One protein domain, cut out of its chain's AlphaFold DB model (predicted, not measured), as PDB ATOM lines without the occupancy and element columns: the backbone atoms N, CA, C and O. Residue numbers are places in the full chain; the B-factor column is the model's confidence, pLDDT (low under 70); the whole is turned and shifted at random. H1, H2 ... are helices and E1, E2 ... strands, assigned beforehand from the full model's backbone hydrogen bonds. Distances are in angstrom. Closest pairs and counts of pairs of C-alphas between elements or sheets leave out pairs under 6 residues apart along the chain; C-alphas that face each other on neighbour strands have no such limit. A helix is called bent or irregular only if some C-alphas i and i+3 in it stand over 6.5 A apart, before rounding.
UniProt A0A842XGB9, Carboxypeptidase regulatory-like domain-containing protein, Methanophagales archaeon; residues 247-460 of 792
ATOM      1  N   SER A 247      21.547  -1.862 -41.060       90.31
ATOM      2  CA  SER A 247      21.053  -2.352 -39.776       90.31
ATOM      3  C   SER A 247      20.766  -3.855 -39.743       90.31
ATOM      4  O   SER A 247      20.809  -4.408 -38.655       90.31
ATOM      5  N   LYS A 248      20.501  -4.532 -40.873       91.38
ATOM      6  CA  LYS A 248      20.240  -5.987 -40.926       91.38
ATOM      7  C   LYS A 248      21.488  -6.821 -40.628       91.38
ATOM      8  O   LYS A 248      21.359  -7.923 -40.116       91.38
ATOM      9  N   TYR A 249      22.675  -6.308 -40.942       95.19
ATOM     10  CA  TYR A 249      23.941  -7.030 -40.759       95.19
ATOM     11  C   TYR A 249      24.836  -6.402 -39.684       95.19
ATOM     12  O   TYR A 249      25.972  -6.829 -39.495       95.19
ATOM     13  N   ALA A 250      24.323  -5.391 -38.974       96.00
ATOM     14  CA  ALA A 250      25.058  -4.659 -37.955       96.00
ATOM     15  C   ALA A 250      25.501  -5.593 -36.812       96.00
ATOM     16  O   ALA A 250      24.664  -6.346 -36.314       96.00
ATOM     17  N   PRO A 251      26.776  -5.575 -36.392       96.38
ATOM     18  CA  PRO A 251      27.273  -6.495 -35.376       96.38
ATOM     19  C   PRO A 251      26.729  -6.183 -33.977       96.38
ATOM     20  O   PRO A 251      26.436  -5.038 -33.639       96.38
ATOM     21  N   ASN A 252      26.654  -7.205 -33.128       95.75
ATOM     22  CA  ASN A 252      26.493  -7.034 -31.687       95.75
ATOM     23  C   ASN A 252      27.880  -6.907 -31.055       95.75
ATOM     24  O   ASN A 252      28.732  -7.754 -31.310       95.75
ATOM     25  N   LEU A 253      28.100  -5.898 -30.213       94.56
ATOM     26  CA  LEU A 253      29.396  -5.674 -29.567       94.56
ATOM     27  C   LEU A 253      29.340  -6.050 -28.094       94.56
ATOM     28  O   LEU A 253      28.431  -5.620 -27.369       94.56
ATOM     29  N   TRP A 254      30.323  -6.817 -27.642       93.25
ATOM     30  CA  TRP A 254      30.528  -7.106 -26.232       93.25
ATOM     31  C   TRP A 254      31.888  -6.599 -25.799       93.25
ATOM     32  O   TRP A 254      32.870  -6.734 -26.525       93.25
ATOM     33  N   PHE A 255      31.912  -6.022 -24.606       91.25
ATOM     34  CA  PHE A 255      33.061  -5.331 -24.038       91.25
ATOM     35  C   PHE A 255      33.527  -6.037 -22.770       91.25
ATOM     36  O   PHE A 255      32.707  -6.636 -22.068       91.25
ATOM     37  N   GLY A 256      34.824  -5.934 -22.472       86.50
ATOM     38  CA  GLY A 256      35.386  -6.426 -21.218       86.50
ATOM     39  C   GLY A 256      34.696  -5.799 -20.004       86.50
ATOM     40  O   GLY A 256      34.146  -4.695 -20.067       86.50
ATOM     41  N   SER A 257      34.714  -6.504 -18.877       88.19
ATOM     42  CA  SER A 257      34.078  -6.084 -17.620       88.19
ATOM     43  C   SER A 257      34.646  -4.781 -17.044       88.19
ATOM     44  O   SER A 257      33.971  -4.106 -16.261       88.19
ATOM     45  N   THR A 258      35.860  -4.410 -17.445       86.75
ATOM     46  CA  THR A 258      36.581  -3.206 -17.014       86.75
ATOM     47  C   THR A 258      36.697  -2.128 -18.092       86.75
ATOM     48  O   THR A 258      37.256  -1.070 -17.816       86.75
ATOM     49  N   GLU A 259      36.123  -2.344 -19.279       89.44
ATOM     50  CA  GLU A 259      36.165  -1.369 -20.371       89.44
ATOM     51  C   GLU A 259      35.391  -0.082 -20.026       89.44
ATOM     52  O   GLU A 259      34.251  -0.121 -19.555       89.44
ATOM     53  N   GLU A 260      35.996   1.073 -20.313       91.12
ATOM     54  CA  GLU A 260      35.432   2.412 -20.090       91.12
ATOM     55  C   GLU A 260      35.262   3.230 -21.388       91.12
ATOM     56  O   GLU A 260      34.603   4.290 -21.382       91.12
ATOM     57  N   LEU A 261      35.863   2.769 -22.486       92.69
ATOM     58  CA  LEU A 261      35.880   3.355 -23.821       92.69
ATOM     59  C   LEU A 261      34.953   2.548 -24.738       92.69
ATOM     60  O   LEU A 261      35.123   1.360 -24.977       92.69
ATOM     61  N   TYR A 262      33.934   3.221 -25.258       95.31
ATOM     62  CA  TYR A 262      32.923   2.646 -26.134       95.31
ATOM     63  C   TYR A 262      32.879   3.465 -27.432       95.31
ATOM     64  O   TYR A 262      33.159   4.671 -27.392       95.31
ATOM     65  N   PRO A 263      32.491   2.848 -28.564       96.06
ATOM     66  CA  PRO A 263      32.304   3.535 -29.835       96.06
ATOM     67  C   PRO A 263      31.473   4.808 -29.691       96.06
ATOM     68  O   PRO A 263      30.371   4.783 -29.147       96.06
ATOM     69  N   THR A 264      31.967   5.928 -30.204       95.38
ATOM     70  CA  THR A 264      31.312   7.239 -30.122       95.38
ATOM     71  C   THR A 264      31.450   8.003 -31.441       95.38
ATOM     72  O   THR A 264      32.070   7.551 -32.399       95.38
ATOM     73  N   SER A 265      30.838   9.181 -31.532       91.50
ATOM     74  CA  SER A 265      31.183  10.152 -32.574       91.50
ATOM     75  C   SER A 265      32.365  11.016 -32.116       91.50
ATOM     76  O   SER A 265      32.397  11.370 -30.936       91.50
ATOM     77  N   PRO A 266      33.287  11.419 -33.013       89.44
ATOM     78  CA  PRO A 266      34.269  12.447 -32.682       89.44
ATOM     79  C   PRO A 266      33.584  13.738 -32.222       89.44
ATOM     80  O   PRO A 266      32.550  14.142 -32.770       89.44
ATOM     81  N   PHE A 267      34.174  14.385 -31.225       88.00
ATOM     82  CA  PHE A 267      33.784  15.701 -30.742       88.00
ATOM     83  C   PHE A 267      34.411  16.738 -31.677       88.00
ATOM     84  O   PHE A 267      35.623  16.960 -31.681       88.00
ATOM     85  N   PHE A 268      33.573  17.293 -32.553       77.75
ATOM     86  CA  PHE A 268      33.959  18.325 -33.510       77.75
ATOM     87  C   PHE A 268      33.771  19.698 -32.861       77.75
ATOM     88  O   PHE A 268      32.655  20.221 -32.864       77.75
ATOM     89  N   ASP A 269      34.848  20.273 -32.335       68.25
ATOM     90  CA  ASP A 269      34.859  21.663 -31.886       68.25
ATOM     91  C   ASP A 269      35.257  22.598 -33.039       68.25
ATOM     92  O   ASP A 269      36.116  22.280 -33.860       68.25
ATOM     93  N   ASP A 270      34.632  23.782 -33.108       60.88
ATOM     94  CA  ASP A 270      34.795  24.755 -34.207       60.88
ATOM     95  C   ASP A 270      36.237  25.312 -34.352       60.88
ATOM     96  O   ASP A 270      36.531  26.010 -35.327       60.88
ATOM     97  N   GLU A 271      37.136  25.041 -33.394       57.09
ATOM     98  CA  GLU A 271      38.487  25.621 -33.324       57.09
ATOM     99  C   GLU A 271      39.645  24.594 -33.339       57.09
ATOM    100  O   GLU A 271      40.762  25.002 -33.671       57.09
ATOM    101  N   ASP A 272      39.425  23.298 -33.045       61.69
ATOM    102  CA  ASP A 272      40.487  22.267 -33.010       61.69
ATOM    103  C   ASP A 272      39.934  20.817 -33.084       61.69
ATOM    104  O   ASP A 272      38.884  20.512 -32.526       61.69
ATOM    105  N   LEU A 273      40.670  19.907 -33.736       69.19
ATOM    106  CA  LEU A 273      40.429  18.448 -33.781       69.19
ATOM    107  C   LEU A 273      41.455  17.698 -32.918       69.19
ATOM    108  O   LEU A 273      41.986  16.642 -33.279       69.19
ATOM    109  N   SER A 274      41.775  18.285 -31.771       79.12
ATOM    110  CA  SER A 274      42.735  17.756 -30.815       79.12
ATOM    111  C   SER A 274      42.282  16.394 -30.282       79.12
ATOM    112  O   SER A 274      41.149  16.217 -29.826       79.12
ATOM    113  N   GLY A 275      43.184  15.412 -30.345       81.50
ATOM    114  CA  GLY A 275      42.962  14.088 -29.762       81.50
ATOM    115  C   GLY A 275      42.921  14.085 -28.247       81.50
ATOM    116  O   GLY A 275      42.141  13.341 -27.655       81.50
ATOM    117  N   GLU A 276      43.699  14.960 -27.617       85.38
ATOM    118  CA  GLU A 276      43.675  15.107 -26.169       85.38
ATOM    119  C   GLU A 276      42.333  15.668 -25.689       85.38
ATOM    120  O   GLU A 276      41.778  15.154 -24.718       85.38
ATOM    121  N   ASP A 277      41.778  16.653 -26.395       87.25
ATOM    122  CA  ASP A 277      40.487  17.247 -26.036       87.25
ATOM    123  C   ASP A 277      39.336  16.273 -26.296       87.25
ATOM    124  O   ASP A 277      38.549  16.022 -25.389       87.25
ATOM    125  N   ASN A 278      39.324  15.593 -27.452       88.25
ATOM    126  CA  ASN A 278      38.353  14.530 -27.746       88.25
ATOM    127  C   ASN A 278      38.338  13.438 -26.667       88.25
ATOM    128  O   ASN A 278      37.275  13.001 -26.218       88.25
ATOM    129  N   LYS A 279      39.526  13.007 -26.228       90.50
ATOM    130  CA  LYS A 279      39.675  12.086 -25.103       90.50
ATOM    131  C   LYS A 279      39.070  12.681 -23.831       90.50
ATOM    132  O   LYS A 279      38.267  12.024 -23.174       90.50
ATOM    133  N   ASN A 280      39.479  13.888 -23.450       91.81
ATOM    134  CA  ASN A 280      39.053  14.517 -22.200       91.81
ATOM    135  C   ASN A 280      37.536  14.738 -22.147       91.81
ATOM    136  O   ASN A 280      36.925  14.459 -21.113       91.81
ATOM    137  N   ASP A 281      36.932  15.164 -23.254       92.38
ATOM    138  CA  ASP A 281      35.487  15.332 -23.390       92.38
ATOM    139  C   ASP A 281      34.760  14.001 -23.226       92.38
ATOM    140  O   ASP A 281      33.792  13.918 -22.469       92.38
ATOM    141  N   TYR A 282      35.276  12.929 -23.834       94.44
ATOM    142  CA  TYR A 282      34.730  11.588 -23.645       94.44
ATOM    143  C   TYR A 282      34.803  11.120 -22.181       94.44
ATOM    144  O   TYR A 282      33.823  10.600 -21.642       94.44
ATOM    145  N   TYR A 283      35.941  11.315 -21.502       94.88
ATOM    146  CA  TYR A 283      36.089  10.948 -20.084       94.88
ATOM    147  C   TYR A 283      35.223  11.795 -19.145       94.88
ATOM    148  O   TYR A 283      34.939  11.358 -18.029       94.88
ATOM    149  N   ALA A 284      34.802  12.989 -19.565       96.00
ATOM    150  CA  ALA A 284      33.906  13.836 -18.783       96.00
ATOM    151  C   ALA A 284      32.448  13.342 -18.788       96.00
ATOM    152  O   ALA A 284      31.679  13.739 -17.909       96.00
ATOM    153  N   LEU A 285      32.071  12.478 -19.740       96.00
ATOM    154  CA  LEU A 285      30.728  11.909 -19.841       96.00
ATOM    155  C   LEU A 285      30.461  10.872 -18.742       96.00
ATOM    156  O   LEU A 285      31.294  10.014 -18.432       96.00
ATOM    157  N   SER A 286      29.247  10.897 -18.194       96.19
ATOM    158  CA  SER A 286      28.708   9.780 -17.413       96.19
ATOM    159  C   SER A 286      28.456   8.551 -18.296       96.19
ATOM    160  O   SER A 286      28.362   8.661 -19.514       96.19
ATOM    161  N   LEU A 287      28.309   7.366 -17.692       92.50
ATOM    162  CA  LEU A 287      28.013   6.140 -18.446       92.50
ATOM    163  C   LEU A 287      26.738   6.272 -19.294       92.50
ATOM    164  O   LEU A 287      26.751   5.886 -20.457       92.50
ATOM    165  N   ASP A 288      25.671   6.862 -18.746       93.69
ATOM    166  CA  ASP A 288      24.421   7.082 -19.487       93.69
ATOM    167  C   ASP A 288      24.652   7.997 -20.704       93.69
ATOM    168  O   ASP A 288      24.183   7.697 -21.797       93.69
ATOM    169  N   GLU A 289      25.442   9.067 -20.550       95.50
ATOM    170  CA  GLU A 289      25.795   9.964 -21.660       95.50
ATOM    171  C   GLU A 289      26.710   9.289 -22.693       95.50
ATOM    172  O   GLU A 289      26.579   9.558 -23.887       95.50
ATOM    173  N   LYS A 290      27.625   8.408 -22.270       95.44
ATOM    174  CA  LYS A 290      28.436   7.591 -23.188       95.44
ATOM    175  C   LYS A 290      27.542   6.672 -24.020       95.44
ATOM    176  O   LYS A 290      27.703   6.616 -25.234       95.44
ATOM    177  N   MET A 291      26.569   6.016 -23.388       93.75
ATOM    178  CA  MET A 291      25.619   5.135 -24.074       93.75
ATOM    179  C   MET A 291      24.684   5.900 -25.010       93.75
ATOM    180  O   MET A 291      24.472   5.471 -26.139       93.75
ATOM    181  N   ASP A 292      24.184   7.068 -24.606       92.44
ATOM    182  CA  ASP A 292      23.379   7.926 -25.484       92.44
ATOM    183  C   ASP A 292      24.167   8.388 -26.728       92.44
ATOM    184  O   ASP A 292      23.588   8.563 -27.803       92.44
ATOM    185  N   ASN A 293      25.489   8.551 -26.600       92.44
ATOM    186  CA  ASN A 293      26.389   8.910 -27.698       92.44
ATOM    187  C   ASN A 293      26.949   7.709 -28.477       92.44
ATOM    188  O   ASN A 293      27.627   7.923 -29.491       92.44
ATOM    189  N   PHE A 294      26.655   6.474 -28.055       96.44
ATOM    190  CA  PHE A 294      27.217   5.274 -28.663       96.44
ATOM    191  C   PHE A 294      26.909   5.252 -30.159       96.44
ATOM    192  O   PHE A 294      25.745   5.263 -30.561       96.44
ATOM    193  N   THR A 295      27.941   5.294 -31.000       96.50
ATOM    194  CA  THR A 295      27.782   5.459 -32.449       96.50
ATOM    195  C   THR A 295      28.623   4.441 -33.192       96.50
ATOM    196  O   THR A 295      29.818   4.320 -32.947       96.50
ATOM    197  N   ILE A 296      27.999   3.777 -34.161       96.44
ATOM    198  CA  ILE A 296      28.679   2.930 -35.133       96.44
ATOM    199  C   ILE A 296      28.489   3.553 -36.502       96.44
ATOM    200  O   ILE A 296      27.369   3.874 -36.914       96.44
ATOM    201  N   TYR A 297      29.600   3.747 -37.197       95.06
ATOM    202  CA  TYR A 297      29.596   4.249 -38.556       95.06
ATOM    203  C   TYR A 297      29.539   3.084 -39.537       95.06
ATOM    204  O   TYR A 297      30.051   2.010 -39.238       95.06
ATOM    205  N   TYR A 298      28.918   3.271 -40.698       94.00
ATOM    206  CA  TYR A 298      28.944   2.266 -41.753       94.00
ATOM    207  C   TYR A 298      29.214   2.847 -43.135       94.00
ATOM    208  O   TYR A 298      28.880   3.998 -43.420       94.00
ATOM    209  N   HIS A 299      29.786   2.009 -43.988       87.38
ATOM    210  CA  HIS A 299      29.977   2.235 -45.413       87.38
ATOM    211  C   HIS A 299      29.647   0.937 -46.161       87.38
ATOM    212  O   HIS A 299      29.855  -0.156 -45.635       87.38
ATOM    213  N   THR A 300      29.071   1.041 -47.355       84.62
ATOM    214  CA  THR A 300      28.690  -0.121 -48.166       84.62
ATOM    215  C   THR A 300      29.454  -0.119 -49.472       84.62
ATOM    216  O   THR A 300      29.417   0.867 -50.207       84.62
ATOM    217  N   VAL A 301      30.091  -1.243 -49.786       79.00
ATOM    218  CA  VAL A 301      30.852  -1.421 -51.022       79.00
ATOM    219  C   VAL A 301      30.243  -2.547 -51.844       79.00
ATOM    220  O   VAL A 301      30.052  -3.664 -51.361       79.00
ATOM    221  N   ASP A 302      29.960  -2.260 -53.112       75.44
ATOM    222  CA  ASP A 302      29.615  -3.279 -54.096       75.44
ATOM    223  C   ASP A 302      30.887  -4.036 -54.519       75.44
ATOM    224  O   ASP A 302      31.796  -3.457 -55.118       75.44
ATOM    225  N   ALA A 303      30.957  -5.333 -54.208       71.38
ATOM    226  CA  ALA A 303      32.098  -6.198 -54.500       71.38
ATOM    227  C   ALA A 303      31.768  -7.289 -55.541       71.38
ATOM    228  O   ALA A 303      32.331  -8.384 -55.508       71.38
ATOM    229  N   GLY A 304      30.870  -7.004 -56.490       72.12
ATOM    230  CA  GLY A 304      30.486  -7.950 -57.543       72.12
ATOM    231  C   GLY A 304      29.329  -8.845 -57.111       72.12
ATOM    232  O   GLY A 304      28.192  -8.382 -57.091       72.12
ATOM    233  N   ASP A 305      29.595 -10.111 -56.785       78.00
ATOM    234  CA  ASP A 305      28.556 -11.058 -56.334       78.00
ATOM    235  C   ASP A 305      28.160 -10.833 -54.856       78.00
ATOM    236  O   ASP A 305      27.136 -11.335 -54.391       78.00
ATOM    237  N   GLU A 306      28.940 -10.027 -54.129       83.38
ATOM    238  CA  GLU A 306      28.720  -9.681 -52.726       83.38
ATOM    239  C   GLU A 306      28.507  -8.171 -52.535       83.38
ATOM    240  O   GLU A 306      29.024  -7.345 -53.294       83.38
ATOM    241  N   ILE A 307      27.769  -7.803 -51.488       85.44
ATOM    242  CA  ILE A 307      27.816  -6.469 -50.877       85.44
ATOM    243  C   ILE A 307      28.630  -6.598 -49.598       85.44
ATOM    244  O   ILE A 307      28.412  -7.521 -48.810       85.44
ATOM    245  N   VAL A 308      29.553  -5.669 -49.383       91.00
ATOM    246  CA  VAL A 308      30.322  -5.602 -48.145       91.00
ATOM    247  C   VAL A 308      29.830  -4.437 -47.310       91.00
ATOM    248  O   VAL A 308      29.821  -3.294 -47.762       91.00
ATOM    249  N   TYR A 309      29.421  -4.747 -46.086       94.44
ATOM    250  CA  TYR A 309      29.061  -3.772 -45.071       94.44
ATOM    251  C   TYR A 309      30.259  -3.571 -44.155       94.44
ATOM    252  O   TYR A 309      30.649  -4.478 -43.418       94.44
ATOM    253  N   GLU A 310      30.855  -2.393 -44.223       94.12
ATOM    254  CA  GLU A 310      31.963  -1.983 -43.373       94.12
ATOM    255  C   GLU A 310      31.382  -1.248 -42.170       94.12
ATOM    256  O   GLU A 310      30.755  -0.203 -42.333       94.12
ATOM    257  N   TYR A 311      31.576  -1.781 -40.969       96.44
ATOM    258  CA  TYR A 311      31.209  -1.131 -39.716       96.44
ATOM    259  C   TYR A 311      32.472  -0.585 -39.068       96.44
ATOM    260  O   TYR A 311      33.431  -1.320 -38.849       96.44
ATOM    261  N   TRP A 312      32.472   0.710 -38.792       94.12
ATOM    262  CA  TRP A 312      33.605   1.459 -38.275       94.12
ATOM    263  C   TRP A 312      33.284   1.978 -36.874       94.12
ATOM    264  O   TRP A 312      32.231   2.583 -36.634       94.12
ATOM    265  N   PHE A 313      34.209   1.746 -35.953       94.25
ATOM    266  CA  PHE A 313      34.093   2.072 -34.541       94.25
ATOM    267  C   PHE A 313      35.137   3.123 -34.205       94.25
ATOM    268  O   PHE A 313      36.327   2.888 -34.377       94.25
ATOM    269  N   TYR A 314      34.692   4.289 -33.748       93.50
ATOM    270  CA  TYR A 314      35.598   5.337 -33.297       93.50
ATOM    271  C   TYR A 314      35.656   5.357 -31.775       93.50
ATOM    272  O   TYR A 314      34.633   5.558 -31.114       93.50
ATOM    273  N   TYR A 315      36.858   5.228 -31.235       92.88
ATOM    274  CA  TYR A 315      37.166   5.364 -29.824       92.88
ATOM    275  C   TYR A 315      38.000   6.627 -29.623       92.88
ATOM    276  O   TYR A 315      38.954   6.910 -30.348       92.88
ATOM    277  N   ALA A 316      37.656   7.419 -28.607       91.62
ATOM    278  CA  ALA A 316      38.352   8.681 -28.356       91.62
ATOM    279  C   ALA A 316      39.840   8.479 -27.999       91.62
ATOM    280  O   ALA A 316      40.666   9.379 -28.181       91.62
ATOM    281  N   PHE A 317      40.193   7.301 -27.481       89.81
ATOM    282  CA  PHE A 317      41.543   6.963 -27.061       89.81
ATOM    283  C   PHE A 317      41.743   5.453 -27.082       89.81
ATOM    284  O   PHE A 317      40.842   4.746 -26.664       89.81
ATOM    285  N   ASN A 318      42.926   5.001 -27.483       86.06
ATOM    286  CA  ASN A 318      43.416   3.640 -27.296       86.06
ATOM    287  C   ASN A 318      44.244   3.608 -26.001       86.06
ATOM    288  O   ASN A 318      45.337   4.187 -25.957       86.06
ATOM    289  N   ASP A 319      43.727   2.997 -24.930       83.00
ATOM    290  CA  ASP A 319      44.404   2.914 -23.621       83.00
ATOM    291  C   ASP A 319      45.151   1.591 -23.426       83.00
ATOM    292  O   ASP A 319      45.109   0.973 -22.363       83.00
ATOM    293  N   PHE A 320      45.878   1.171 -24.457       75.31
ATOM    294  CA  PHE A 320      46.674  -0.050 -24.438       75.31
ATOM    295  C   PHE A 320      48.186   0.242 -24.398       75.31
ATOM    296  O   PHE A 320      48.630   1.346 -24.068       75.31
ATOM    297  N   VAL A 321      49.020  -0.756 -24.697       66.38
ATOM    298  CA  VAL A 321      50.484  -0.609 -24.790       66.38
ATOM    299  C   VAL A 321      50.872   0.458 -25.828       66.38
ATOM    300  O   VAL A 321      51.818   1.219 -25.616       66.38
ATOM    301  N   ASN A 322      50.101   0.564 -26.912       67.44
ATOM    302  CA  ASN A 322      50.232   1.531 -28.002       67.44
ATOM    303  C   ASN A 322      49.358   2.777 -27.803       67.44
ATOM    304  O   ASN A 322      48.520   3.080 -28.640       67.44
ATOM    305  N   LYS A 323      49.502   3.521 -26.707       79.88
ATOM    306  CA  LYS A 323      48.588   4.648 -26.436       79.88
ATOM    307  C   LYS A 323      48.528   5.671 -27.574       79.88
ATOM    308  O   LYS A 323      49.528   6.326 -27.860       79.88
ATOM    309  N   HIS A 324      47.349   5.879 -28.154       82.31
ATOM    310  CA  HIS A 324      47.119   6.910 -29.167       82.31
ATOM    311  C   HIS A 324      45.710   7.491 -29.078       82.31
ATOM    312  O   HIS A 324      44.791   6.873 -28.546       82.31
ATOM    313  N   TYR A 325      45.548   8.718 -29.566       87.00
ATOM    314  CA  TYR A 325      44.230   9.330 -29.703       87.00
ATOM    315  C   TYR A 325      43.516   8.815 -30.950       87.00
ATOM    316  O   TYR A 325      44.175   8.341 -31.878       87.00
ATOM    317  N   HIS A 326      42.191   8.992 -30.967       86.12
ATOM    318  CA  HIS A 326      41.348   8.798 -32.148       86.12
ATOM    319  C   HIS A 326      41.520   7.437 -32.819       86.12
ATOM    320  O   HIS A 326      41.987   7.322 -33.954       86.12
ATOM    321  N   ASP A 327      41.166   6.410 -32.075       87.38
ATOM    322  CA  ASP A 327      41.316   5.034 -32.491       87.38
ATOM    323  C   ASP A 327      40.127   4.587 -33.352       87.38
ATOM    324  O   ASP A 327      38.970   4.812 -32.997       87.38
ATOM    325  N   TRP A 328      40.420   4.024 -34.522       89.06
ATOM    326  CA  TRP A 328      39.427   3.582 -35.496       89.06
ATOM    327  C   TRP A 328      39.583   2.087 -35.716       89.06
ATOM    328  O   TRP A 328      40.559   1.647 -36.319       89.06
ATOM    329  N   GLU A 329      38.560   1.341 -35.321       89.31
ATOM    330  CA  GLU A 329      38.476  -0.103 -35.504       89.31
ATOM    331  C   GLU A 329      37.346  -0.476 -36.453       89.31
ATOM    332  O   GLU A 329      36.499   0.353 -36.812       89.31
ATOM    333  N   THR A 330      37.337  -1.725 -36.918       91.12
ATOM    334  CA  THR A 330      36.408  -2.118 -37.977       91.12
ATOM    335  C   THR A 330      36.021  -3.592 -38.001       91.12
ATOM    336  O   THR A 330      36.790  -4.482 -37.633       91.12
ATOM    337  N   VAL A 331      34.806  -3.844 -38.490       94.94
ATOM    338  CA  VAL A 331      34.267  -5.161 -38.830       94.94
ATOM    339  C   VAL A 331      33.642  -5.098 -40.220       94.94
ATOM    340  O   VAL A 331      32.792  -4.254 -40.490       94.94
ATOM    341  N   TYR A 332      34.021  -6.027 -41.092       95.50
ATOM    342  CA  TYR A 332      33.482  -6.171 -42.441       95.50
ATOM    343  C   TYR A 332      32.557  -7.383 -42.482       95.50
ATOM    344  O   TYR A 332      32.951  -8.479 -42.080       95.50
ATOM    345  N   VAL A 333      31.352  -7.207 -43.011       96.69
ATOM    346  CA  VAL A 333      30.387  -8.288 -43.235       96.69
ATOM    347  C   VAL A 333      30.153  -8.429 -44.732       96.69
ATOM    348  O   VAL A 333      29.599  -7.536 -45.370       96.69
ATOM    349  N   PHE A 334      30.597  -9.550 -45.294       95.19
ATOM    350  CA  PHE A 334      30.410  -9.893 -46.701       95.19
ATOM    351  C   PHE A 334      29.095 -10.655 -46.847       95.19
ATOM    352  O   PHE A 334      28.850 -11.623 -46.123       95.19
ATOM    353  N   VAL A 335      28.250 -10.212 -47.773       93.00
ATOM    354  CA  VAL A 335      26.895 -10.732 -47.968       93.00
ATOM    355  C   VAL A 335      26.690 -11.081 -49.432       93.00
ATOM    356  O   VAL A 335      26.873 -10.223 -50.293       93.00
ATOM    357  N   ASP A 336      26.262 -12.306 -49.719       88.56
ATOM    358  CA  ASP A 336      25.885 -12.725 -51.071       88.56
ATOM    359  C   ASP A 336      24.635 -11.959 -51.532       88.56
ATOM    360  O   ASP A 336      23.607 -11.939 -50.850       88.56
ATOM    361  N   LYS A 337      24.699 -11.316 -52.702       78.50
ATOM    362  CA  LYS A 337      23.588 -10.498 -53.221       78.50
ATOM    363  C   LYS A 337      22.344 -11.299 -53.583       78.50
ATOM    364  O   LYS A 337      21.247 -10.745 -53.603       78.50
ATOM    365  N   SER A 338      22.517 -12.562 -53.954       78.75
ATOM    366  CA  SER A 338      21.446 -13.419 -54.454       78.75
ATOM    367  C   SER A 338      20.685 -14.110 -53.326       78.75
ATOM    368  O   SER A 338      19.465 -14.265 -53.422       78.75
ATOM    369  N   THR A 339      21.387 -14.505 -52.262       83.00
ATOM    370  CA  THR A 339      20.804 -15.222 -51.120       83.00
ATOM    371  C   THR A 339      20.578 -14.331 -49.905       83.00
ATOM    372  O   THR A 339      19.796 -14.706 -49.033       83.00
ATOM    373  N   GLU A 340      21.223 -13.161 -49.847       86.94
ATOM    374  CA  GLU A 340      21.294 -12.295 -48.664       86.94
ATOM    375  C   GLU A 340      21.943 -12.979 -47.441       86.94
ATOM    376  O   GLU A 340      21.777 -12.520 -46.306       86.94
ATOM    377  N   GLU A 341      22.666 -14.082 -47.654       91.25
ATOM    378  CA  GLU A 341      23.390 -14.800 -46.605       91.25
ATOM    379  C   GLU A 341      24.763 -14.166 -46.367       91.25
ATOM    380  O   GLU A 341      25.460 -13.760 -47.301       91.25
ATOM    381  N   VAL A 342      25.173 -14.106 -45.099       95.06
ATOM    382  CA  VAL A 342      26.522 -13.668 -44.728       95.06
ATOM    383  C   VAL A 342      27.512 -14.757 -45.127       95.06
ATOM    384  O   VAL A 342      27.482 -15.865 -44.591       95.06
ATOM    385  N   THR A 343      28.414 -14.440 -46.048       94.38
ATOM    386  CA  THR A 343      29.465 -15.360 -46.487       94.38
ATOM    387  C   THR A 343      30.660 -15.294 -45.554       94.38
ATOM    388  O   THR A 343      31.256 -16.327 -45.268       94.38
ATOM    389  N   ARG A 344      31.011 -14.104 -45.050       94.38
ATOM    390  CA  ARG A 344      32.178 -13.879 -44.187       94.38
ATOM    391  C   ARG A 344      31.963 -12.724 -43.222       94.38
ATOM    392  O   ARG A 344      31.342 -11.723 -43.572       94.38
ATOM    393  N   VAL A 345      32.577 -12.832 -42.048       95.19
ATOM    394  CA  VAL A 345      32.788 -11.706 -41.129       95.19
ATOM    395  C   VAL A 345      34.285 -11.563 -40.888       95.19
ATOM    396  O   VAL A 345      34.947 -12.550 -40.568       95.19
ATOM    397  N   VAL A 346      34.823 -10.358 -41.072       91.94
ATOM    398  CA  VAL A 346      36.242 -10.058 -40.853       91.94
ATOM    399  C   VAL A 346      36.371  -8.944 -39.824       91.94
ATOM    400  O   VAL A 346      35.923  -7.830 -40.079       91.94
ATOM    401  N   ALA A 347      36.972  -9.236 -38.675       89.38
ATOM    402  CA  ALA A 347      37.165  -8.285 -37.585       89.38
ATOM    403  C   ALA A 347      38.634  -7.834 -37.496       89.38
ATOM    404  O   ALA A 347      39.553  -8.640 -37.676       89.38
ATOM    405  N   SER A 348      38.833  -6.533 -37.273       80.25
ATOM    406  CA  SER A 348      40.143  -5.870 -37.230       80.25
ATOM    407  C   SER A 348      41.038  -6.406 -36.110       80.25
ATOM    408  O   SER A 348      40.577  -6.619 -34.988       80.25
ATOM    409  N   ALA A 349      42.317  -6.627 -36.421       73.81
ATOM    410  CA  ALA A 349      43.359  -7.007 -35.469       73.81
ATOM    411  C   ALA A 349      44.415  -5.894 -35.311       73.81
ATOM    412  O   ALA A 349      44.530  -5.004 -36.148       73.81
ATOM    413  N   HIS A 350      45.236  -5.997 -34.259       64.81
ATOM    414  CA  HIS A 350      46.166  -4.954 -33.785       64.81
ATOM    415  C   HIS A 350      47.113  -4.329 -34.817       64.81
ATOM    416  O   HIS A 350      47.435  -3.149 -34.697       64.81
ATOM    417  N   THR A 351      47.667  -5.098 -35.764       58.41
ATOM    418  CA  THR A 351      48.737  -4.587 -36.642       58.41
ATOM    419  C   THR A 351      48.805  -5.291 -38.000       58.41
ATOM    420  O   THR A 351      48.278  -6.384 -38.180       58.41
ATOM    421  N   LYS A 352      49.528  -4.691 -38.962       57.09
ATOM    422  CA  LYS A 352      49.781  -5.240 -40.315       57.09
ATOM    423  C   LYS A 352      50.539  -6.580 -40.316       57.09
ATOM    424  O   LYS A 352      50.477  -7.330 -41.296       57.09
ATOM    425  N   GLU A 353      51.267  -6.868 -39.239       55.84
ATOM    426  CA  GLU A 353      52.006  -8.111 -39.014       55.84
ATOM    427  C   GLU A 353      51.080  -9.266 -38.608       55.84
ATOM    428  O   GLU A 353      51.422 -10.430 -38.845       55.84
ATOM    429  N   PHE A 354      49.900  -8.957 -38.055       63.31
ATOM    430  CA  PHE A 354      48.898  -9.940 -37.662       63.31
ATOM    431  C   PHE A 354      47.707  -9.935 -38.623       63.31
ATOM    432  O   PHE A 354      47.111  -8.898 -38.895       63.31
ATOM    433  N   PRO A 355      47.333 -11.097 -39.171       68.56
ATOM    434  CA  PRO A 355      46.135 -11.187 -39.990       68.56
ATOM    435  C   PRO A 355      44.869 -10.850 -39.183       68.56
ATOM    436  O   PRO A 355      44.762 -11.205 -38.012       68.56
ATOM    437  N   ASN A 356      43.901 -10.208 -39.841       79.56
ATOM    438  CA  ASN A 356      42.570  -9.958 -39.280       79.56
ATOM    439  C   ASN A 356      41.832 -11.266 -38.970       79.56
ATOM    440  O   ASN A 356      42.035 -12.276 -39.651       79.56
ATOM    441  N   ASN A 357      40.929 -11.217 -37.993       81.19
ATOM    442  CA  ASN A 357      40.089 -12.335 -37.572       81.19
ATOM    443  C   ASN A 357      39.038 -12.638 -38.639       81.19
ATOM    444  O   ASN A 357      38.288 -11.742 -39.011       81.19
ATOM    445  N   VAL A 358      38.961 -13.879 -39.133       87.50
ATOM    446  CA  VAL A 358      37.999 -14.254 -40.187       87.50
ATOM    447  C   VAL A 358      37.094 -15.380 -39.726       87.50
ATOM    448  O   VAL A 358      37.578 -16.455 -39.369       87.50
ATOM    449  N   LEU A 359      35.788 -15.187 -39.870       90.69
ATOM    450  CA  LEU A 359      34.769 -16.225 -39.779       90.69
ATOM    451  C   LEU A 359      34.165 -16.487 -41.167       90.69
ATOM    452  O   LEU A 359      33.370 -15.698 -41.671       90.69
ATOM    453  N   GLU A 360      34.554 -17.603 -41.783       91.56
ATOM    454  CA  GLU A 360      34.073 -18.077 -43.084       91.56
ATOM    455  C   GLU A 360      32.758 -18.860 -42.961       91.56
ATOM    456  O   GLU A 360      32.612 -19.754 -42.122       91.56
ATOM    457  N   ASN A 361      31.831 -18.575 -43.872       91.50
ATOM    458  CA  ASN A 361      30.511 -19.188 -44.037       91.50
ATOM    459  C   ASN A 361      29.730 -19.357 -42.720       91.50
ATOM    460  O   ASN A 361      29.302 -20.480 -42.398       91.50
ATOM    461  N   PRO A 362      29.541 -18.279 -41.933       91.62
ATOM    462  CA  PRO A 362      28.742 -18.360 -40.722       91.62
ATOM    463  C   PRO A 362      27.320 -18.818 -41.059       91.62
ATOM    464  O   PRO A 362      26.712 -18.398 -42.035       91.62
ATOM    465  N   GLN A 363      26.788 -19.725 -40.245       87.31
ATOM    466  CA  GLN A 363      25.442 -20.276 -40.416       87.31
ATOM    467  C   GLN A 363      24.495 -19.584 -39.436       87.31
ATOM    468  O   GLN A 363      23.963 -20.231 -38.532       87.31
ATOM    469  N   PHE A 364      24.370 -18.263 -39.564       90.69
ATOM    470  CA  PHE A 364      23.515 -17.461 -38.693       90.69
ATOM    471  C   PHE A 364      22.041 -17.823 -38.897       90.69
ATOM    472  O   PHE A 364      21.582 -18.046 -40.019       90.69
ATOM    473  N   ALA A 365      21.292 -17.901 -37.801       89.19
ATOM    474  CA  ALA A 365      19.846 -18.033 -37.855       89.19
ATOM    475  C   ALA A 365      19.196 -16.766 -38.444       89.19
ATOM    476  O   ALA A 365      19.786 -15.689 -38.492       89.19
ATOM    477  N   GLU A 366      17.938 -16.874 -38.878       85.75
ATOM    478  CA  GLU A 366      17.187 -15.714 -39.364       85.75
ATOM    479  C   GLU A 366      17.102 -14.627 -38.277       85.75
ATOM    480  O   GLU A 366      16.586 -14.868 -37.184       85.75
ATOM    481  N   GLY A 367      17.610 -13.429 -38.589       84.81
ATOM    482  CA  GLY A 367      17.668 -12.305 -37.651       84.81
ATOM    483  C   GLY A 367      18.762 -12.416 -36.583       84.81
ATOM    484  O   GLY A 367      18.741 -11.643 -35.627       84.81
ATOM    485  N   GLU A 368      19.691 -13.365 -36.710       91.62
ATOM    486  CA  GLU A 368      20.912 -13.414 -35.908       91.62
ATOM    487  C   GLU A 368      21.985 -12.504 -36.515       91.62
ATOM    488  O   GLU A 368      22.182 -12.463 -37.728       91.62
ATOM    489  N   HIS A 369      22.672 -11.770 -35.645       94.06
ATOM    490  CA  HIS A 369      23.729 -10.832 -36.002       94.06
ATOM    491  C   HIS A 369      25.063 -11.361 -35.479       94.06
ATOM    492  O   HIS A 369      25.100 -12.045 -34.452       94.06
ATOM    493  N   ALA A 370      26.154 -11.029 -36.171       95.12
ATOM    494  CA  ALA A 370      27.492 -11.420 -35.749       95.12
ATOM    495  C   ALA A 370      27.806 -10.844 -34.360       95.12
ATOM    496  O   ALA A 370      27.683  -9.634 -34.155       95.12
ATOM    497  N   GLY A 371      28.205 -11.700 -33.421       94.75
ATOM    498  CA  GLY A 371      28.790 -11.276 -32.155       94.75
ATOM    499  C   GLY A 371      30.233 -10.851 -32.374       94.75
ATOM    500  O   GLY A 371      30.960 -11.505 -33.121       94.75
ATOM    501  N   ILE A 372      30.638  -9.750 -31.753       93.62
ATOM    502  CA  ILE A 372      32.003  -9.236 -31.791       93.62
ATOM    503  C   ILE A 372      32.458  -9.002 -30.356       93.62
ATOM    504  O   ILE A 372      31.870  -8.209 -29.619       93.62
ATOM    505  N   LEU A 373      33.516  -9.707 -29.981       90.88
ATOM    506  CA  LEU A 373      34.284  -9.480 -28.768       90.88
ATOM    507  C   LEU A 373      35.221  -8.301 -29.047       90.88
ATOM    508  O   LEU A 373      35.901  -8.305 -30.075       90.88
ATOM    509  N   VAL A 374      35.232  -7.296 -28.175       89.19
ATOM    510  CA  VAL A 374      36.059  -6.085 -28.311       89.19
ATOM    511  C   VAL A 374      37.054  -6.035 -27.166       89.19
ATOM    512  O   VAL A 374      36.644  -5.922 -26.014       89.19
ATOM    513  N   GLU A 375      38.345  -6.105 -27.475       81.06
ATOM    514  CA  GLU A 375      39.410  -6.131 -26.475       81.06
ATOM    515  C   GLU A 375      39.478  -4.853 -25.639       81.06
ATOM    516  O   GLU A 375      39.316  -3.744 -26.149       81.06
ATOM    517  N   GLU A 376      39.785  -5.030 -24.354       80.06
ATOM    518  CA  GLU A 376      39.919  -3.929 -23.411       80.06
ATOM    519  C   GLU A 376      41.064  -2.981 -23.797       80.06
ATOM    520  O   GLU A 376      42.238  -3.360 -23.847       80.06
ATOM    521  N   GLY A 377      40.716  -1.718 -24.033       80.06
ATOM    522  CA  GLY A 377      41.631  -0.605 -24.259       80.06
ATOM    523  C   GLY A 377      42.321  -0.576 -25.624       80.06
ATOM    524  O   GLY A 377      42.640   0.527 -26.077       80.06
ATOM    525  N   SER A 378      42.574  -1.731 -26.256       78.44
ATOM    526  CA  SER A 378      43.110  -1.817 -27.624       78.44
ATOM    527  C   SER A 378      42.027  -1.784 -28.699       78.44
ATOM    528  O   SER A 378      42.320  -1.482 -29.847       78.44
ATOM    529  N   HIS A 379      40.803  -2.186 -28.333       87.25
ATOM    530  CA  HIS A 379      39.625  -2.294 -29.193       87.25
ATOM    531  C   HIS A 379      39.747  -3.231 -30.405       87.25
ATOM    532  O   HIS A 379      38.805  -3.342 -31.203       87.25
ATOM    533  N   ALA A 380      40.842  -3.990 -30.505       82.62
ATOM    534  CA  ALA A 380      40.949  -5.077 -31.463       82.62
ATOM    535  C   ALA A 380      39.758  -6.030 -31.301       82.62
ATOM    536  O   ALA A 380      39.241  -6.258 -30.206       82.62
ATOM    537  N   SER A 381      39.284  -6.565 -32.418       86.62
ATOM    538  CA  SER A 381      37.978  -7.206 -32.488       86.62
ATOM    539  C   SER A 381      38.095  -8.640 -32.981       86.62
ATOM    540  O   SER A 381      38.801  -8.932 -33.945       86.62
ATOM    541  N   CYS A 382      37.342  -9.547 -32.369       86.12
ATOM    542  CA  CYS A 382      37.209 -10.932 -32.809       86.12
ATOM    543  C   CYS A 382      35.736 -11.294 -32.916       86.12
ATOM    544  O   CYS A 382      34.908 -10.859 -32.122       86.12
ATOM    545  N   THR A 383      35.407 -12.118 -33.898       89.75
ATOM    546  CA  THR A 383      34.087 -12.726 -34.014       89.75
ATOM    547  C   THR A 383      33.811 -13.639 -32.818       89.75
ATOM    548  O   THR A 383      34.701 -14.370 -32.406       89.75
ATOM    549  N   ASP A 384      32.590 -13.614 -32.286       90.56
ATOM    550  CA  ASP A 384      31.988 -14.716 -31.531       90.56
ATOM    551  C   ASP A 384      30.881 -15.296 -32.416       90.56
ATOM    552  O   ASP A 384      29.832 -14.683 -32.653       90.56
ATOM    553  N   ARG A 385      31.135 -16.493 -32.945       88.88
ATOM    554  CA  ARG A 385      30.209 -17.164 -33.856       88.88
ATOM    555  C   ARG A 385      28.967 -17.665 -33.133       88.88
ATOM    556  O   ARG A 385      27.905 -17.732 -33.749       88.88
ATOM    557  N   ASN A 386      29.111 -18.144 -31.903       89.31
ATOM    558  CA  ASN A 386      28.035 -18.817 -31.176       89.31
ATOM    559  C   ASN A 386      27.249 -17.868 -30.257       89.31
ATOM    560  O   ASN A 386      26.296 -18.302 -29.600       89.31
ATOM    561  N   ASN A 387      27.617 -16.588 -30.260       89.38
ATOM    562  CA  ASN A 387      26.976 -15.514 -29.529       89.38
ATOM    563  C   ASN A 387      26.926 -15.771 -27.997       89.38
ATOM    564  O   ASN A 387      25.989 -15.325 -27.321       89.38
ATOM    565  N   ASN A 388      27.903 -16.491 -27.423       89.44
ATOM    566  CA  ASN A 388      27.849 -16.915 -26.021       89.44
ATOM    567  C   ASN A 388      28.503 -15.944 -25.024       89.44
ATOM    568  O   ASN A 388      28.092 -15.924 -23.857       89.44
ATOM    569  N   GLY A 389      29.454 -15.115 -25.433       86.75
ATOM    570  CA  GLY A 389      30.177 -14.237 -24.507       86.75
ATOM    571  C   GLY A 389      31.641 -14.573 -24.300       86.75
ATOM    572  O   GLY A 389      32.243 -13.914 -23.462       86.75
ATOM    573  N   LEU A 390      32.180 -15.598 -24.952       84.88
ATOM    574  CA  LEU A 390      33.493 -16.177 -24.685       84.88
ATOM    575  C   LEU A 390      34.199 -16.459 -25.997       84.88
ATOM    576  O   LEU A 390      33.590 -16.897 -26.963       84.88
ATOM    577  N   PHE A 391      35.512 -16.268 -25.994       82.19
ATOM    578  CA  PHE A 391      36.308 -16.605 -27.155       82.19
ATOM    579  C   PHE A 391      36.630 -18.098 -27.205       82.19
ATOM    580  O   PHE A 391      37.392 -18.622 -26.386       82.19
ATOM    581  N   GLU A 392      36.136 -18.775 -28.236       81.75
ATOM    582  CA  GLU A 392      36.513 -20.130 -28.605       81.75
ATOM    583  C   GLU A 392      37.013 -20.196 -30.044       81.75
ATOM    584  O   GLU A 392      36.265 -20.461 -30.981       81.75
ATOM    585  N   ARG A 393      38.331 -20.081 -30.204       73.44
ATOM    586  CA  ARG A 393      39.073 -20.220 -31.466       73.44
ATOM    587  C   ARG A 393      38.391 -21.049 -32.568       73.44
ATOM    588  O   ARG A 393      38.104 -20.518 -33.629       73.44
ATOM    589  N   ASP A 394      38.233 -22.361 -32.363       76.94
ATOM    590  CA  ASP A 394      37.808 -23.286 -33.432       76.94
ATOM    591  C   ASP A 394      36.334 -23.085 -33.826       76.94
ATOM    592  O   ASP A 394      35.875 -23.581 -34.859       76.94
ATOM    593  N   THR A 395      35.589 -22.378 -32.980       83.81
ATOM    594  CA  THR A 395      34.217 -21.953 -33.229       83.81
ATOM    595  C   THR A 395      34.204 -20.589 -33.908       83.81
ATOM    596  O   THR A 395      33.485 -20.411 -34.890       83.81
ATOM    597  N   ASP A 396      35.020 -19.666 -33.417       84.50
ATOM    598  CA  ASP A 396      34.910 -18.234 -33.665       84.50
ATOM    599  C   ASP A 396      35.712 -17.736 -34.853       84.50
ATOM    600  O   ASP A 396      35.303 -16.772 -35.497       84.50
ATOM    601  N   VAL A 397      36.812 -18.406 -35.188       81.81
ATOM    602  CA  VAL A 397      37.664 -18.055 -36.323       81.81
ATOM    603  C   VAL A 397      37.930 -19.260 -37.219       81.81
ATOM    604  O   VAL A 397      37.907 -20.420 -36.816       81.81
ATOM    605  N   THR A 398      38.178 -18.970 -38.488       80.31
ATOM    606  CA  THR A 398      38.355 -19.954 -39.568       80.31
ATOM    607  C   THR A 398      39.694 -19.811 -40.283       80.31
ATOM    608  O   THR A 398      40.113 -20.723 -40.999       80.31
ATOM    609  N   ASN A 399      40.401 -18.700 -40.067       71.31
ATOM    610  CA  ASN A 399      41.803 -18.580 -40.440       71.31
ATOM    611  C   ASN A 399      42.685 -19.402 -39.460       71.31
ATOM    612  O   ASN A 399      42.319 -19.653 -38.317       71.31
ATOM    613  N   GLY A 400      43.818 -19.933 -39.943       56.84
ATOM    614  CA  GLY A 400      44.682 -20.908 -39.232       56.84
ATOM    615  C   GLY A 400      45.437 -20.415 -37.965       56.84
ATOM    616  O   GLY A 400      44.950 -19.589 -37.206       56.84
ATOM    617  N   TYR A 401      46.641 -20.941 -37.691       52.72
ATOM    618  CA  TYR A 401      47.460 -20.649 -36.488       52.72
ATOM    619  C   TYR A 401      48.641 -19.703 -36.765       52.72
ATOM    620  O   TYR A 401      49.472 -20.043 -37.605       52.72
ATOM    621  N   GLY A 402      48.794 -18.625 -35.983       48.84
ATOM    622  CA  GLY A 402      49.993 -17.777 -35.950       48.84
ATOM    623  C   GLY A 402      50.630 -17.750 -34.555       48.84
ATOM    624  O   GLY A 402      49.931 -17.659 -33.554       48.84
ATOM    625  N   THR A 403      51.955 -17.842 -34.462       43.19
ATOM    626  CA  THR A 403      52.673 -17.801 -33.176       43.19
ATOM    627  C   THR A 403      52.965 -16.362 -32.768       43.19
ATOM    628  O   THR A 403      53.644 -15.669 -33.526       43.19
ATOM    629  N   VAL A 404      52.505 -15.915 -31.589       41.72
ATOM    630  CA  VAL A 404      52.786 -14.552 -31.102       41.72
ATOM    631  C   VAL A 404      52.885 -14.446 -29.577       41.72
ATOM    632  O   VAL A 404      52.334 -15.266 -28.848       41.72
ATOM    633  N   ILE A 405      53.618 -13.434 -29.101       41.12
ATOM    634  CA  ILE A 405      54.039 -13.241 -27.711       41.12
ATOM    635  C   ILE A 405      54.031 -11.758 -27.379       41.12
ATOM    636  O   ILE A 405      54.515 -10.936 -28.158       41.12
ATOM    637  N   THR A 406      53.526 -11.442 -26.192       39.84
ATOM    638  CA  THR A 406      53.578 -10.107 -25.598       39.84
ATOM    639  C   THR A 406      54.834  -9.919 -24.744       39.84
ATOM    640  O   THR A 406      55.412 -10.880 -24.235       39.84
ATOM    641  N   PRO A 407      55.210  -8.663 -24.461       37.78
ATOM    642  CA  PRO A 407      56.196  -8.344 -23.432       37.78
ATOM    643  C   PRO A 407      55.711  -8.571 -21.976       37.78
ATOM    644  O   PRO A 407      56.438  -8.208 -21.050       37.78
ATOM    645  N   TYR A 408      54.523  -9.153 -21.731       37.25
ATOM    646  CA  TYR A 408      53.946  -9.325 -20.384       37.25
ATOM    647  C   TYR A 408      53.691 -10.811 -20.031       37.25
ATOM    648  O   TYR A 408      53.178 -11.552 -20.863       37.25
ATOM    649  N   PRO A 409      54.017 -11.283 -18.806       36.75
ATOM    650  CA  PRO A 409      53.773 -12.670 -18.380       36.75
ATOM    651  C   PRO A 409      52.273 -13.011 -18.316       36.75
ATOM    652  O   PRO A 409      51.510 -12.163 -17.851       36.75
ATOM    653  N   PRO A 410      51.839 -14.254 -18.630       41.47
ATOM    654  CA  PRO A 410      52.574 -15.483 -18.882       41.47
ATOM    655  C   PRO A 410      52.926 -15.706 -20.361       41.47
ATOM    656  O   PRO A 410      52.197 -15.381 -21.290       41.47
ATOM    657  N   TYR A 411      54.103 -16.300 -20.512       50.69
ATOM    658  CA  TYR A 411      54.927 -16.396 -21.700       50.69
ATOM    659  C   TYR A 411      54.455 -17.477 -22.686       50.69
ATOM    660  O   TYR A 411      54.975 -18.579 -22.637       50.69
ATOM    661  N   ILE A 412      53.584 -17.110 -23.635       40.47
ATOM    662  CA  ILE A 412      53.165 -17.875 -24.832       40.47
ATOM    663  C   ILE A 412      51.851 -18.656 -24.728       40.47
ATOM    664  O   ILE A 412      51.650 -19.522 -23.882       40.47
ATOM    665  N   ALA A 413      50.998 -18.399 -25.723       37.41
ATOM    666  CA  ALA A 413      49.922 -19.269 -26.168       37.41
ATOM    667  C   ALA A 413      50.094 -19.568 -27.670       37.41
ATOM    668  O   ALA A 413      50.596 -18.731 -28.421       37.41
ATOM    669  N   GLN A 414      49.653 -20.745 -28.141       36.56
ATOM    670  CA  GLN A 414      49.364 -20.932 -29.567       36.56
ATOM    671  C   GLN A 414      48.177 -20.042 -29.930       36.56
ATOM    672  O   GLN A 414      47.021 -20.464 -29.842       36.56
ATOM    673  N   CYS A 415      48.454 -18.810 -30.329       40.81
ATOM    674  CA  CYS A 415      47.403 -17.915 -30.762       40.81
ATOM    675  C   CYS A 415      46.845 -18.394 -32.120       40.81
ATOM    676  O   CYS A 415      47.526 -19.038 -32.933       40.81
ATOM    677  N   PRO A 416      45.555 -18.183 -32.392       39.69
ATOM    678  CA  PRO A 416      45.070 -18.229 -33.762       39.69
ATOM    679  C   PRO A 416      45.769 -17.149 -34.609       39.69
ATOM    680  O   PRO A 416      46.540 -16.344 -34.088       39.69
ATOM    681  N   PHE A 417      45.580 -17.148 -35.930       46.16
ATOM    682  CA  PHE A 417      45.983 -16.050 -36.831       46.16
ATOM    683  C   PHE A 417      45.139 -14.787 -36.542       46.16
ATOM    684  O   PHE A 417      44.454 -14.255 -37.402       46.16
ATOM    685  N   ALA A 418      45.135 -14.380 -35.283       42.06
ATOM    686  CA  ALA A 418      44.082 -13.662 -34.606       42.06
ATOM    687  C   ALA A 418      44.705 -13.083 -33.334       42.06
ATOM    688  O   ALA A 418      44.802 -13.765 -32.311       42.06
ATOM    689  N   TRP A 419      45.203 -11.853 -33.410       47.53
ATOM    690  CA  TRP A 419      45.318 -11.045 -32.200       47.53
ATOM    691  C   TRP A 419      43.955 -10.449 -31.901       47.53
ATOM    692  O   TRP A 419      43.250 -10.056 -32.830       47.53
ATOM    693  N   GLY A 420      43.594 -10.382 -30.625       51.84
ATOM    694  CA  GLY A 420      42.439  -9.595 -30.219       51.84
ATOM    695  C   GLY A 420      41.770 -10.056 -28.943       51.84
ATOM    696  O   GLY A 420      41.456  -9.219 -28.134       51.84
ATOM    697  N   ILE A 421      41.524 -11.340 -28.684       52.28
ATOM    698  CA  ILE A 421      40.703 -11.682 -27.509       52.28
ATOM    699  C   ILE A 421      41.170 -12.975 -26.838       52.28
ATOM    700  O   ILE A 421      41.368 -13.997 -27.492       52.28
ATOM    701  N   GLY A 422      41.309 -12.946 -25.504       46.69
ATOM    702  CA  GLY A 422      41.127 -14.149 -24.682       46.69
ATOM    703  C   GLY A 422      42.358 -14.883 -24.160       46.69
ATOM    704  O   GLY A 422      42.178 -15.880 -23.471       46.69
ATOM    705  N   TRP A 423      43.593 -14.476 -24.473       45.75
ATOM    706  CA  TRP A 423      44.745 -15.372 -24.234       45.75
ATOM    707  C   TRP A 423      45.902 -14.801 -23.413       45.75
ATOM    708  O   TRP A 423      46.692 -15.584 -22.883       45.75
ATOM    709  N   LEU A 424      46.015 -13.481 -23.255       43.06
ATOM    710  CA  LEU A 424      47.192 -12.850 -22.652       43.06
ATOM    711  C   LEU A 424      46.813 -12.033 -21.414       43.06
ATOM    712  O   LEU A 424      46.274 -10.941 -21.549       43.06
ATOM    713  N   PRO A 425      47.108 -12.524 -20.200       40.88
ATOM    714  CA  PRO A 425      46.945 -11.752 -18.980       40.88
ATOM    715  C   PRO A 425      47.643 -10.385 -19.036       40.88
ATOM    716  O   PRO A 425      48.773 -10.288 -19.522       40.88
ATOM    717  N   PRO A 426      47.013  -9.342 -18.469       45.59
ATOM    718  CA  PRO A 426      45.731  -9.372 -17.750       45.59
ATOM    719  C   PRO A 426      44.457  -9.409 -18.627       45.59
ATOM    720  O   PRO A 426      43.381  -9.511 -18.061       45.59
ATOM    721  N   TYR A 427      44.561  -9.407 -19.958       56.09
ATOM    722  CA  TYR A 427      43.463  -9.178 -20.917       56.09
ATOM    723  C   TYR A 427      42.853 -10.480 -21.481       56.09
ATOM    724  O   TYR A 427      42.585 -10.625 -22.677       56.09
ATOM    725  N   ILE A 428      42.691 -11.487 -20.618       61.81
ATOM    726  CA  ILE A 428      41.960 -12.708 -20.975       61.81
ATOM    727  C   ILE A 428      40.475 -12.383 -20.906       61.81
ATOM    728  O   ILE A 428      39.964 -12.157 -19.822       61.81
ATOM    729  N   TRP A 429      39.804 -12.484 -22.046       71.12
ATOM    730  CA  TRP A 429      38.357 -12.612 -22.108       71.12
ATOM    731  C   TRP A 429      37.890 -13.869 -21.392       71.12
ATOM    732  O   TRP A 429      38.077 -14.988 -21.886       71.12
ATOM    733  N   ASP A 430      37.325 -13.687 -20.212       72.94
ATOM    734  CA  ASP A 430      36.984 -14.784 -19.322       72.94
ATOM    735  C   ASP A 430      35.503 -14.779 -18.909       72.94
ATOM    736  O   ASP A 430      34.654 -14.070 -19.457       72.94
ATOM    737  N   GLU A 431      35.164 -15.649 -17.958       84.12
ATOM    738  CA  GLU A 431      33.805 -15.737 -17.424       84.12
ATOM    739  C   GLU A 431      33.367 -14.441 -16.712       84.12
ATOM    740  O   GLU A 431      32.168 -14.163 -16.656       84.12
ATOM    741  N   GLU A 432      34.294 -13.639 -16.175       85.56
ATOM    742  CA  GLU A 432      33.972 -12.351 -15.547       85.56
ATOM    743  C   GLU A 432      33.537 -11.335 -16.605       85.56
ATOM    744  O   GLU A 432      32.516 -10.666 -16.413       85.56
ATOM    745  N   ASP A 433      34.237 -11.280 -17.738       85.75
ATOM    746  CA  ASP A 433      33.864 -10.443 -18.884       85.75
ATOM    747  C   ASP A 433      32.540 -10.884 -19.495       85.75
ATOM    748  O   ASP A 433      31.647 -10.066 -19.720       85.75
ATOM    749  N   GLN A 434      32.342 -12.192 -19.666       86.88
ATOM    750  CA  GLN A 434      31.060 -12.726 -20.112       86.88
ATOM    751  C   GLN A 434      29.909 -12.273 -19.198       86.88
ATOM    752  O   GLN A 434      28.831 -11.929 -19.693       86.88
ATOM    753  N   LEU A 435      30.088 -12.310 -17.876       87.31
ATOM    754  CA  LEU A 435      29.013 -12.048 -16.913       87.31
ATOM    755  C   LEU A 435      28.766 -10.561 -16.652       87.31
ATOM    756  O   LEU A 435      27.614 -10.178 -16.428       87.31
ATOM    757  N   ASN A 436      29.820  -9.746 -16.649       89.12
ATOM    758  CA  ASN A 436      29.770  -8.359 -16.181       89.12
ATOM    759  C   ASN A 436      30.133  -7.332 -17.261       89.12
ATOM    760  O   ASN A 436      29.902  -6.142 -17.052       89.12
ATOM    761  N   GLY A 437      30.654  -7.778 -18.403       88.56
ATOM    762  CA  GLY A 437      30.924  -6.958 -19.575       88.56
ATOM    763  C   GLY A 437      29.671  -6.314 -20.158       88.56
ATOM    764  O   GLY A 437      28.570  -6.883 -20.142       88.56
ATOM    765  N   PHE A 438      29.828  -5.099 -20.681       90.44
ATOM    766  CA  PHE A 438      28.724  -4.383 -21.308       90.44
ATOM    767  C   PHE A 438      28.384  -5.027 -22.659       90.44
ATOM    768  O   PHE A 438      29.272  -5.395 -23.427       90.44
ATOM    769  N   ARG A 439      27.091  -5.179 -22.962       91.81
ATOM    770  CA  ARG A 439      26.612  -5.810 -24.202       91.81
ATOM    771  C   ARG A 439      25.678  -4.866 -24.931       91.81
ATOM    772  O   ARG A 439      24.654  -4.464 -24.376       91.81
ATOM    773  N   ILE A 440      26.010  -4.547 -26.174       93.00
ATOM    774  CA  ILE A 440      25.222  -3.641 -27.007       93.00
ATOM    775  C   ILE A 440      24.824  -4.390 -28.268       93.00
ATOM    776  O   ILE A 440      25.656  -4.723 -29.110       93.00
ATOM    777  N   THR A 441      23.534  -4.679 -28.370       93.50
ATOM    778  CA  THR A 441      22.944  -5.348 -29.525       93.50
ATOM    779  C   THR A 441      22.396  -4.335 -30.520       93.50
ATOM    780  O   THR A 441      22.039  -3.218 -30.141       93.50
ATOM    781  N   TYR A 442      22.303  -4.730 -31.790       89.75
ATOM    782  CA  TYR A 442      21.824  -3.877 -32.888       89.75
ATOM    783  C   TYR A 442      20.434  -3.249 -32.644       89.75
ATOM    784  O   TYR A 442      20.111  -2.209 -33.213       89.75
ATOM    785  N   ASP A 443      19.596  -3.888 -31.822       89.38
ATOM    786  CA  ASP A 443      18.235  -3.468 -31.479       89.38
ATOM    787  C   ASP A 443      18.155  -2.625 -30.192       89.38
ATOM    788  O   ASP A 443      17.069  -2.200 -29.782       89.38
ATOM    789  N   SER A 444      19.297  -2.356 -29.556       90.88
ATOM    790  CA  SER A 444      19.397  -1.478 -28.395       90.88
ATOM    791  C   SER A 444      18.998  -0.043 -28.745       90.88
ATOM    792  O   SER A 444      19.365   0.492 -29.790       90.88
ATOM    793  N   SER A 445      18.322   0.642 -27.818       88.69
ATOM    794  CA  SER A 445      17.994   2.067 -27.967       88.69
ATOM    795  C   SER A 445      19.221   2.980 -28.025       88.69
ATOM    796  O   SER A 445      19.089   4.131 -28.428       88.69
ATOM    797  N   TYR A 446      20.383   2.478 -27.607       87.94
ATOM    798  CA  TYR A 446      21.663   3.184 -27.634       87.94
ATOM    799  C   TYR A 446      22.427   2.986 -28.953       87.94
ATOM    800  O   TYR A 446      23.414   3.668 -29.201       87.94
ATOM    801  N   TYR A 447      21.996   2.059 -29.817       93.31
ATOM    802  CA  TYR A 447      22.723   1.705 -31.035       93.31
ATOM    803  C   TYR A 447      22.488   2.747 -32.143       93.31
ATOM    804  O   TYR A 447      21.589   2.610 -32.979       93.31
ATOM    805  N   ASN A 448      23.295   3.812 -32.177       94.62
ATOM    806  CA  ASN A 448      23.203   4.817 -33.236       94.62
ATOM    807  C   ASN A 448      24.030   4.399 -34.462       94.62
ATOM    808  O   ASN A 448      25.237   4.634 -34.515       94.62
ATOM    809  N   LEU A 449      23.377   3.827 -35.475       94.62
ATOM    810  CA  LEU A 449      24.008   3.480 -36.751       94.62
ATOM    811  C   LEU A 449      23.969   4.669 -37.732       94.62
ATOM    812  O   LEU A 449      22.887   5.164 -38.057       94.62
ATOM    813  N   LYS A 450      25.130   5.129 -38.216       91.75
ATOM    814  CA  LYS A 450      25.260   6.299 -39.110       91.75
ATOM    815  C   LYS A 450      26.093   5.981 -40.348       91.75
ATOM    816  O   LYS A 450      27.153   5.389 -40.242       91.75
ATOM    817  N   GLU A 451      25.649   6.426 -41.516       87.31
ATOM    818  CA  GLU A 451      26.430   6.286 -42.751       87.31
ATOM    819  C   GLU A 451      27.621   7.261 -42.744       87.31
ATOM    820  O   GLU A 451      27.470   8.426 -42.352       87.31
ATOM    821  N   ILE A 452      28.796   6.811 -43.186       82.12
ATOM    822  CA  ILE A 452      29.938   7.686 -43.468       82.12
ATOM    823  C   ILE A 452      29.632   8.443 -44.759       82.12
ATOM    824  O   ILE A 452      29.618   7.878 -45.847       82.12
ATOM    825  N   THR A 453      29.389   9.746 -44.639       80.38
ATOM    826  CA  THR A 453      29.074  10.618 -45.778       80.38
ATOM    827  C   THR A 453      30.228  11.563 -46.095       80.38
ATOM    828  O   THR A 453      31.053  11.870 -45.234       80.38
ATOM    829  N   GLY A 454      30.248  12.115 -47.313       72.75
ATOM    830  CA  GLY A 454      31.199  13.172 -47.675       72.75
ATOM    831  C   GLY A 454      31.136  14.387 -46.738       72.75
ATOM    832  O   GLY A 454      32.171  14.965 -46.411       72.75
ATOM    833  N   ASP A 455      29.946  14.723 -46.228       76.56
ATOM    834  CA  ASP A 455      29.773  15.786 -45.235       76.56
ATOM    835  C   ASP A 455      30.487  15.447 -43.922       76.56
ATOM    836  O   ASP A 455      31.159  16.309 -43.359       76.56
ATOM    837  N   PHE A 456      30.391  14.202 -43.446       81.38
ATOM    838  CA  PHE A 456      31.133  13.741 -42.270       81.38
ATOM    839  C   PHE A 456      32.647  13.793 -42.503       81.38
ATOM    840  O   PHE A 456      33.352  14.405 -41.705       81.38
ATOM    841  N   ILE A 457      33.124  13.248 -43.625       83.19
ATOM    842  CA  ILE A 457      34.545  13.253 -44.015       83.19
ATOM    843  C   ILE A 457      35.098  14.684 -44.077       83.19
ATOM    844  O   ILE A 457      36.200  14.962 -43.604       83.19
ATOM    845  N   SER A 458      34.318  15.631 -44.608       79.94
ATOM    846  CA  SER A 458      34.746  17.027 -44.735       79.94
ATOM    847  C   SER A 458      35.050  17.703 -43.393       79.94
ATOM    848  O   SER A 458      35.863  18.628 -43.347       79.94
ATOM    849  N   LYS A 459      34.459  17.216 -42.290       81.12
ATOM    850  CA  LYS A 459      34.694  17.757 -40.944       81.12
ATOM    851  C   LYS A 459      36.118  17.531 -40.448       81.12
ATOM    852  O   LYS A 459      36.561  18.284 -39.594       81.12
ATOM    853  N   PHE A 460      36.840  16.557 -41.003       80.56
ATOM    854  CA  PHE A 460      38.234  16.271 -40.651       80.56
ATOM    855  C   PHE A 460      39.229  17.222 -41.335       80.56
ATOM    856  O   PHE A 460      40.434  17.127 -41.120       80.56
TER     857      PHE A 460
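AT A GLANCE: This is residues 247 to 460 of the 792 residues of the protein "Carboxypeptidase regulatory-like domain-containing protein" of Methanophagales archaeon (UniProt A0A842XGB9). Look first for a twisted sheet of six strands with a long hairpin, E3 and E4, through it; the small sheet E1, E7, E8 is partly face to face with it in a loose sandwich, and H1 packs over E3 and E4 where E3 has bent. Two long stretches with no named element, residues 256 to 274 and 397 to 430, add much loop. The 214 printed residues hold five named helices and nine named strands, in the order E1 H1 H2 E2 E3 E4 E5 E6 E7 E8 H3 H4 E9 H5; the class is mixed, with 91 residues, under half, in named elements. The large sheet runs E6 E5 E4 E3 E2 E9 and the small one E1 E7 E8, both mixed. The whole is compact, radius of gyration of the C-alphas 17.0 A, spans 48 by 48 by 32 A.

IN THESE COORDINATES: Find C-alpha 306 at (28.720, -9.681, -52.726); from there E3, residues 306 to 318, runs 32.3 A and bends by 74 degrees at residue 315. E4, residues 324 to 336, is 36.3 A long; E2, residues 295 to 302, 23.4 A; E5, residues 342 to 347, 13.9 A. E6 is residues 357 to 360 and E9 residues 448 to 451. The small sheet has E1, residues 252 to 255, from (26.493, -7.034, -31.687), E7, residues 371 to 374, and E8, residues 381 to 384. H1, residues 275 to 284, is 14.2 A long; H2 is 287 to 292, H3 393 to 396, H4 431 to 436, and H5 454 to 458, ending at (34.746, 17.027, -44.735).

HOW THE PARTS SIT: E2 to E6 form a meander, each strand the antiparallel neighbour of the one before; look at N 310 and O 299, 2.8 A, N 311 and O 331, 2.8 A, N 346 and O 332, 2.8 A, and N 359 and O 345, 2.9 A. E9 is parallel to E2, with N 298 and O 450 at 2.8 A. E1 is parallel to E7, N 372 and O 252 at 2.8 A; E7 and E8 form a hairpin, N 373 and O 382 at 2.8 A. Between the sheets, the closest C-alphas of E5 and E8 are those of Ala 347 and Ser 381, 5.3 A. H1 is on the large sheet at a height over the sheet of 8.9 A, slantwise to the strands, at 35 degrees to E4 on the local plane. H2 is close to H1 but not clearly touching, C-alphas of Tyr 282 and Lys 290 at 7.5 A. H3 only grazes both sheets, H4 only grazes the small one, and H5 is on neither. In H1, H2, H4 and H5 every O i to N i+4 pair is within hydrogen-bond range; H3 is too short for one.

THE WHOLE: The farthest C-alphas, Glu 271 and Asp 394, are 48.9 A apart. The printed part has no cut. The links E1 to H1, H3 to H4 and H4 to E9 are long. Mean pLDDT of the printed part is 80.6; residues 269 to 273, 321 to 322, 350 to 355 and 400 to 428 are under 70.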